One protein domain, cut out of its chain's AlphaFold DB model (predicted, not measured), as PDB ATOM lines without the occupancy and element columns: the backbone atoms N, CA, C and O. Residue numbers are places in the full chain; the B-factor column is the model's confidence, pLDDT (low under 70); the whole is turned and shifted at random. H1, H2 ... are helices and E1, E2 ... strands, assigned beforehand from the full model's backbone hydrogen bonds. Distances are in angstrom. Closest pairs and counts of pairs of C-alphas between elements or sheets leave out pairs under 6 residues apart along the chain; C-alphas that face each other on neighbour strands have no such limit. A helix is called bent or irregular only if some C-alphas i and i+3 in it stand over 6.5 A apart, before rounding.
ATOM      1  N   SER A  24     110.452  99.070 100.938       95.50
ATOM      2  CA  SER A  24     110.859  98.161  99.870       95.50
ATOM      3  C   SER A  24     111.051  96.777 100.469       95.50
ATOM      4  O   SER A  24     111.749  96.639 101.472       95.50
ATOM      5  N   ILE A  25     110.458  95.766  99.843       95.38
ATOM      6  CA  ILE A  25     110.599  94.363 100.232       95.38
ATOM      7  C   ILE A  25     111.213  93.620  99.049       95.38
ATOM      8  O   ILE A  25     110.675  93.670  97.943       95.38
ATOM      9  N   GLU A  26     112.336  92.944  99.282       93.81
ATOM     10  CA  GLU A  26     112.955  92.066  98.283       93.81
ATOM     11  C   GLU A  26     111.956  91.003  97.813       93.81
ATOM     12  O   GLU A  26     111.214  90.432  98.619       93.81
ATOM     13  N   PHE A  27     111.947  90.723  96.508       91.88
ATOM     14  CA  PHE A  27     110.967  89.825  95.893       91.88
ATOM     15  C   PHE A  27     110.949  88.449  96.573       91.88
ATOM     16  O   PHE A  27     109.876  87.920  96.859       91.88
ATOM     17  N   ALA A  28     112.127  87.908  96.900       90.31
ATOM     18  CA  ALA A  28     112.267  86.596  97.534       90.31
ATOM     19  C   ALA A  28     111.583  86.481  98.907       90.31
ATOM     20  O   ALA A  28     111.226  85.378  99.305       90.31
ATOM     21  N   PHE A  29     111.392  87.593  99.622       91.12
ATOM     22  CA  PHE A  29     110.797  87.593 100.963       91.12
ATOM     23  C   PHE A  29     109.349  88.074 100.963       91.12
ATOM     24  O   PHE A  29     108.651  87.932 101.963       91.12
ATOM     25  N   PHE A  30     108.862  88.633  99.853       92.25
ATOM     26  CA  PHE A  30     107.502  89.158  99.787       92.25
ATOM     27  C   PHE A  30     106.419  88.139 100.189       92.25
ATOM     28  O   PHE A  30     105.522  88.532 100.938       92.25
ATOM     29  N   PRO A  31     106.498  86.846  99.806       91.19
ATOM     30  CA  PRO A  31     105.533  85.848 100.266       91.19
ATOM     31  C   PRO A  31     105.507  85.660 101.788       91.19
ATOM     32  O   PRO A  31     104.441  85.394 102.335       91.19
ATOM     33  N   ASP A  32     106.628  85.847 102.487       92.19
ATOM     34  CA  ASP A  32     106.680  85.718 103.950       92.19
ATOM     35  C   ASP A  32     105.972  86.898 104.631       92.19
ATOM     36  O   ASP A  32     105.256  86.731 105.622       92.19
ATOM     37  N   PHE A  33     106.110  88.103 104.068       94.75
ATOM     38  CA  PHE A  33     105.449  89.303 104.583       94.75
ATOM     39  C   PHE A  33     103.971  89.384 104.198       94.75
ATOM     40  O   PHE A  33     103.176  89.852 105.007       94.75
ATOM     41  N   ALA A  34     103.590  88.954 102.998       94.25
ATOM     42  CA  ALA A  34     102.214  89.053 102.511       94.25
ATOM     43  C   ALA A  34     101.367  87.807 102.826       94.25
ATOM     44  O   ALA A  34     100.151  87.904 103.002       94.25
ATOM     45  N   GLY A  35     101.990  86.631 102.899       92.50
ATOM     46  CA  GLY A  35     101.296  85.351 102.811       92.50
ATOM     47  C   GLY A  35     100.780  85.091 101.392       92.50
ATOM     48  O   GLY A  35     101.390  85.483 100.395       92.50
ATOM     49  N   ASN A  36      99.633  84.422 101.286       88.69
ATOM     50  CA  ASN A  36      98.948  84.183 100.013       88.69
ATOM     51  C   ASN A  36      97.434  84.430 100.137       88.69
ATOM     52  O   ASN A  36      96.926  84.712 101.218       88.69
ATOM     53  N   LYS A  37      96.690  84.300  99.029       87.94
ATOM     54  CA  LYS A  37      95.239  84.573  99.000       87.94
ATOM     55  C   LYS A  37      94.412  83.699  99.956       87.94
ATOM     56  O   LYS A  37      93.363  84.146 100.400       87.94
ATOM     57  N   ASN A  38      94.861  82.479 100.251       92.06
ATOM     58  CA  ASN A  38      94.166  81.549 101.147       92.06
ATOM     59  C   ASN A  38      94.645  81.674 102.601       92.06
ATOM     60  O   ASN A  38      93.903  81.370 103.529       92.06
ATOM     61  N   THR A  39      95.896  82.088 102.804       93.12
ATOM     62  CA  THR A  39      96.528  82.233 104.119       93.12
ATOM     63  C   THR A  39      97.316  83.546 104.146       93.12
ATOM     64  O   THR A  39      98.537  83.535 103.955       93.12
ATOM     65  N   PRO A  40      96.632  84.695 104.295       95.38
ATOM     66  CA  PRO A  40      97.292  85.992 104.373       95.38
ATOM     67  C   PRO A  40      98.064  86.134 105.688       95.38
ATOM     68  O   PRO A  40      97.681  85.569 106.716       95.38
ATOM     69  N   ASN A  41      99.143  86.918 105.676       96.81
ATOM     70  CA  ASN A  41      99.883  87.240 106.893       96.81
ATOM     71  C   ASN A  41      99.183  88.381 107.657       96.81
ATOM     72  O   ASN A  41      99.408  89.567 107.402       96.81
ATOM     73  N   THR A  42      98.343  88.012 108.626       97.94
ATOM     74  CA  THR A  42      97.563  88.963 109.435       97.94
ATOM     75  C   THR A  42      98.427  89.837 110.342       97.94
ATOM     76  O   THR A  42      98.032  90.953 110.673       97.94
ATOM     77  N   PHE A  43      99.626  89.385 110.722       97.62
ATOM     78  CA  PHE A  43     100.560  90.200 111.499       97.62
ATOM     79  C   PHE A  43     101.036  91.412 110.687       97.62
ATOM     80  O   PHE A  43     100.937  92.549 111.156       97.62
ATOM     81  N   SER A  44     101.476  91.189 109.446       96.88
ATOM     82  CA  SER A  44     101.866  92.271 108.538       96.88
ATOM     83  C   SER A  44     100.688  93.181 108.193       96.88
ATOM     84  O   SER A  44     100.835  94.400 108.172       96.88
ATOM     85  N   GLU A  45      99.501  92.615 107.962       96.69
ATOM     86  CA  GLU A  45      98.302  93.411 107.690       96.69
ATOM     87  C   GLU A  45      97.951  94.341 108.861       96.69
ATOM     88  O   GLU A  45      97.691  95.528 108.650       96.69
ATOM     89  N   ASN A  46      98.017  93.837 110.097       98.00
ATOM     90  CA  ASN A  46      97.786  94.635 111.300       98.00
ATOM     91  C   ASN A  46      98.786  95.789 111.419       98.00
ATOM     92  O   ASN A  46      98.393  96.910 111.736       98.00
ATOM     93  N   LEU A  47     100.061  95.553 111.102       95.44
ATOM     94  CA  LEU A  47     101.067  96.614 111.060       95.44
ATOM     95  C   LEU A  47     100.701  97.708 110.040       95.44
ATOM     96  O   LEU A  47     100.756  98.894 110.363       95.44
ATOM     97  N   LEU A  48     100.287  97.333 108.826       95.38
ATOM     98  CA  LEU A  48      99.884  98.296 107.793       95.38
ATOM     99  C   LEU A  48      98.620  99.075 108.182       95.38
ATOM    100  O   LEU A  48      98.527 100.270 107.901       95.38
ATOM    101  N   ASN A  49      97.668  98.426 108.856       96.56
ATOM    102  CA  ASN A  49      96.475  99.083 109.392       96.56
ATOM    103  C   ASN A  49      96.831 100.080 110.509       96.56
ATOM    104  O   ASN A  49      96.281 101.181 110.545       96.56
ATOM    105  N   ASN A  50      97.801  99.752 111.368       95.25
ATOM    106  CA  ASN A  50      98.294 100.680 112.387       95.25
ATOM    107  C   ASN A  50      98.929 101.918 111.748       95.25
ATOM    108  O   ASN A  50      98.587 103.035 112.134       95.25
ATOM    109  N   PHE A  51      99.775 101.751 110.725       93.50
ATOM    110  CA  PHE A  51     100.297 102.892 109.970       93.50
ATOM    111  C   PHE A  51      99.168 103.741 109.393       93.50
ATOM    112  O   PHE A  51      99.162 104.950 109.601       93.50
ATOM    113  N   GLN A  52      98.165 103.119 108.770       93.81
ATOM    114  CA  GLN A  52      96.997 103.842 108.273       93.81
ATOM    115  C   GLN A  52      96.274 104.630 109.369       93.81
ATOM    116  O   GLN A  52      95.892 105.763 109.114       93.81
ATOM    117  N   SER A  53      96.112 104.095 110.580       94.81
ATOM    118  CA  SER A  53      95.486 104.854 111.675       94.81
ATOM    119  C   SER A  53      96.319 106.050 112.150       94.81
ATOM    120  O   SER A  53      95.753 107.055 112.570       94.81
ATOM    121  N   LEU A  54      97.652 105.958 112.067       91.06
ATOM    122  CA  LEU A  54      98.575 106.968 112.589       91.06
ATOM    123  C   LEU A  54      98.878 108.076 111.581       91.06
ATOM    124  O   LEU A  54      98.920 109.244 111.952       91.06
ATOM    125  N   GLN A  55      99.103 107.719 110.314       89.56
ATOM    126  CA  GLN A  55      99.440 108.682 109.261       89.56
ATOM    127  C   GLN A  55      98.254 108.982 108.338       89.56
ATOM    128  O   GLN A  55      98.259 109.999 107.657       89.56
ATOM    129  N   GLY A  56      97.209 108.149 108.345       90.94
ATOM    130  CA  GLY A  56      95.965 108.290 107.575       90.94
ATOM    131  C   GLY A  56      95.963 107.599 106.202       90.94
ATOM    132  O   GLY A  56      94.935 107.571 105.529       90.94
ATOM    133  N   SER A  57      97.070 106.965 105.805       93.69
ATOM    134  CA  SER A  57      97.123 106.058 104.652       93.69
ATOM    135  C   SER A  57      98.060 104.876 104.909       93.69
ATOM    136  O   SER A  57      98.965 104.942 105.746       93.69
ATOM    137  N   LYS A  58      97.849 103.763 104.197       94.75
ATOM    138  CA  LYS A  58      98.799 102.644 104.242       94.75
ATOM    139  C   LYS A  58     100.124 103.051 103.572       94.75
ATOM    140  O   LYS A  58     100.097 103.803 102.595       94.75
ATOM    141  N   PRO A  59     101.268 102.546 104.061       94.19
ATOM    142  CA  PRO A  59     102.546 102.649 103.363       94.19
ATOM    143  C   PRO A  59     102.437 102.101 101.938       94.19
ATOM    144  O   PRO A  59     101.787 101.075 101.721       94.19
ATOM    145  N   ASN A  60     103.121 102.728 100.981       94.50
ATOM    146  CA  ASN A  60     103.336 102.084  99.691       94.50
ATOM    147  C   ASN A  60     104.389 100.989  99.870       94.50
ATOM    148  O   ASN A  60     105.394 101.178 100.560       94.50
ATOM    149  N   ILE A  61     104.161  99.842  99.236       95.31
ATOM    150  CA  ILE A  61     105.116  98.738  99.232       95.31
ATOM    151  C   ILE A  61     105.638  98.569  97.814       95.31
ATOM    152  O   ILE A  61     104.885  98.234  96.901       95.31
ATOM    153  N   ARG A  62     106.945  98.776  97.642       95.62
ATOM    154  CA  ARG A  62     107.652  98.352  96.436       95.62
ATOM    155  C   ARG A  62     108.140  96.926  96.649       95.62
ATOM    156  O   ARG A  62     108.947  96.682  97.542       95.62
ATOM    157  N   VAL A  63     107.681  96.005  95.813       94.88
ATOM    158  CA  VAL A  63     108.197  94.634  95.780       94.88
ATOM    159  C   VAL A  63     109.290  94.560  94.727       94.88
ATOM    160  O   VAL A  63     109.040  94.936  93.584       94.88
ATOM    161  N   GLY A  64     110.486  94.120  95.110       93.19
ATOM    162  CA  GLY A  64     111.611  93.998  94.188       93.19
ATOM    163  C   GLY A  64     112.966  94.349  94.786       93.19
ATOM    164  O   GLY A  64     113.080  94.707  95.958       93.19
ATOM    165  N   GLY A  65     113.985  94.264  93.937       92.31
ATOM    166  CA  GLY A  65     115.397  94.399  94.285       92.31
ATOM    167  C   GLY A  65     116.225  93.380  93.504       92.31
ATOM    168  O   GLY A  65     115.754  92.868  92.490       92.31
ATOM    169  N   ASN A  66     117.423  93.045  93.980       91.25
ATOM    170  CA  ASN A  66     118.322  92.125  93.264       91.25
ATOM    171  C   ASN A  66     117.710  90.725  93.104       91.25
ATOM    172  O   ASN A  66     117.986  90.009  92.145       91.25
ATOM    173  N   THR A  67     116.853  90.318  94.045       89.88
ATOM    174  CA  THR A  67     116.201  89.002  93.988       89.88
ATOM    175  C   THR A  67     115.154  88.897  92.877       89.88
ATOM    176  O   THR A  67     114.785  87.789  92.492       89.88
ATOM    177  N   GLN A  68     114.695  90.027  92.330       91.38
ATOM    178  CA  GLN A  68     113.740  90.052  91.227       91.38
ATOM    179  C   GLN A  68     114.376  89.650  89.887       91.38
ATOM    180  O   GLN A  68     113.670  89.147  89.018       91.38
ATOM    181  N   ASP A  69     115.692  89.804  89.724       90.88
ATOM    182  CA  ASP A  69     116.378  89.506  88.458       90.88
ATOM    183  C   ASP A  69     116.396  88.002  88.127       90.88
ATOM    184  O   ASP A  69     116.512  87.612  86.967       90.88
TER     185      ASP A  69
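AT A GLANCE: This is residues 24 to 69 of the 89 residues of the protein "Glycoside hydrolase family 79 protein" of Amniculicola lignicola CBS 123094 (UniProt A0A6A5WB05). The backbone traces a loose, open triangle: H1 and H2 make two sides that meet in a corner at the loop of residues 35 to 41, and the extended stretch from Ser 57 to Gly 65, with E1 in it, runs back across the mouth as the third side. The short H3 sits at the far end of that stretch, beside the beginning of H1. The printed part has 46 residues with three named helices and one named strand, in the order H1, H2, E1, H3; E1 pairs with no named strand, and the class is mostly helix. The whole is only just loose, close to compact, with a radius of gyration of the C-alphas of 11.7 A, and only just flat, spanning 35 by 23 by 12 A.

IN THESE COORDINATES: Start at C-alpha 24, at (110.859, 98.161, 99.870). Three residues on, find C-alpha 27 at (110.967, 89.825, 95.893), where H1 begins; it holds residues 27 to 34 and measures 11.0 A from first to last C-alpha. H1 is irregular: look at C-alphas 28 and 31, which are 7.3 A apart. Next comes H2, residues 42 to 55, the longest helix, at 19.8 A. E1 is residues 61 to 63, and H3 is residues 66 to 69, ending at C-alpha 69, at (116.378, 89.506, 88.458).

HOW THE PARTS SIT: Look first at Phe 33 and Ser 44, the closest C-alphas of H1 and H2, 6.1 A apart. These helices only just touch, with 3 pairs of C-alphas within 8 A, and H2 takes part with residues 44 to 45 alone. Their lines are about perpendicular, at 84 degrees. At the other end of H1, Phe 27 and Gln 68 are the closest C-alphas of H1 and H3, which touch, 5.4 A apart. The closest C-alphas of H1 and E1 are those of Phe 27 and Val 63, at 5.6 A. Residues 24 to 25 form a short parallel pairing with residues 62 to 63 of E1. H2 is apart from both E1 and H3. In H2 every O i to N i+4 pair is within hydrogen-bond range, in H1 2 of 4 are, and H3 is too short for such a pair.

THE WHOLE: The two C-alphas farthest apart are those of Ser 53 and Asp 69, 34.8 A, while the first and last printed C-alphas, of Ser 24 and Asp 69, are 15.3 A apart. The printed part has no cut. The link from H1 to H2 is short, with 7 residues; those from H2 to E1 and from E1 to H3 are tight, with 5 and 2. The mean pLDDT of the printed part of this model is 93.6, and no printed residue is under 70.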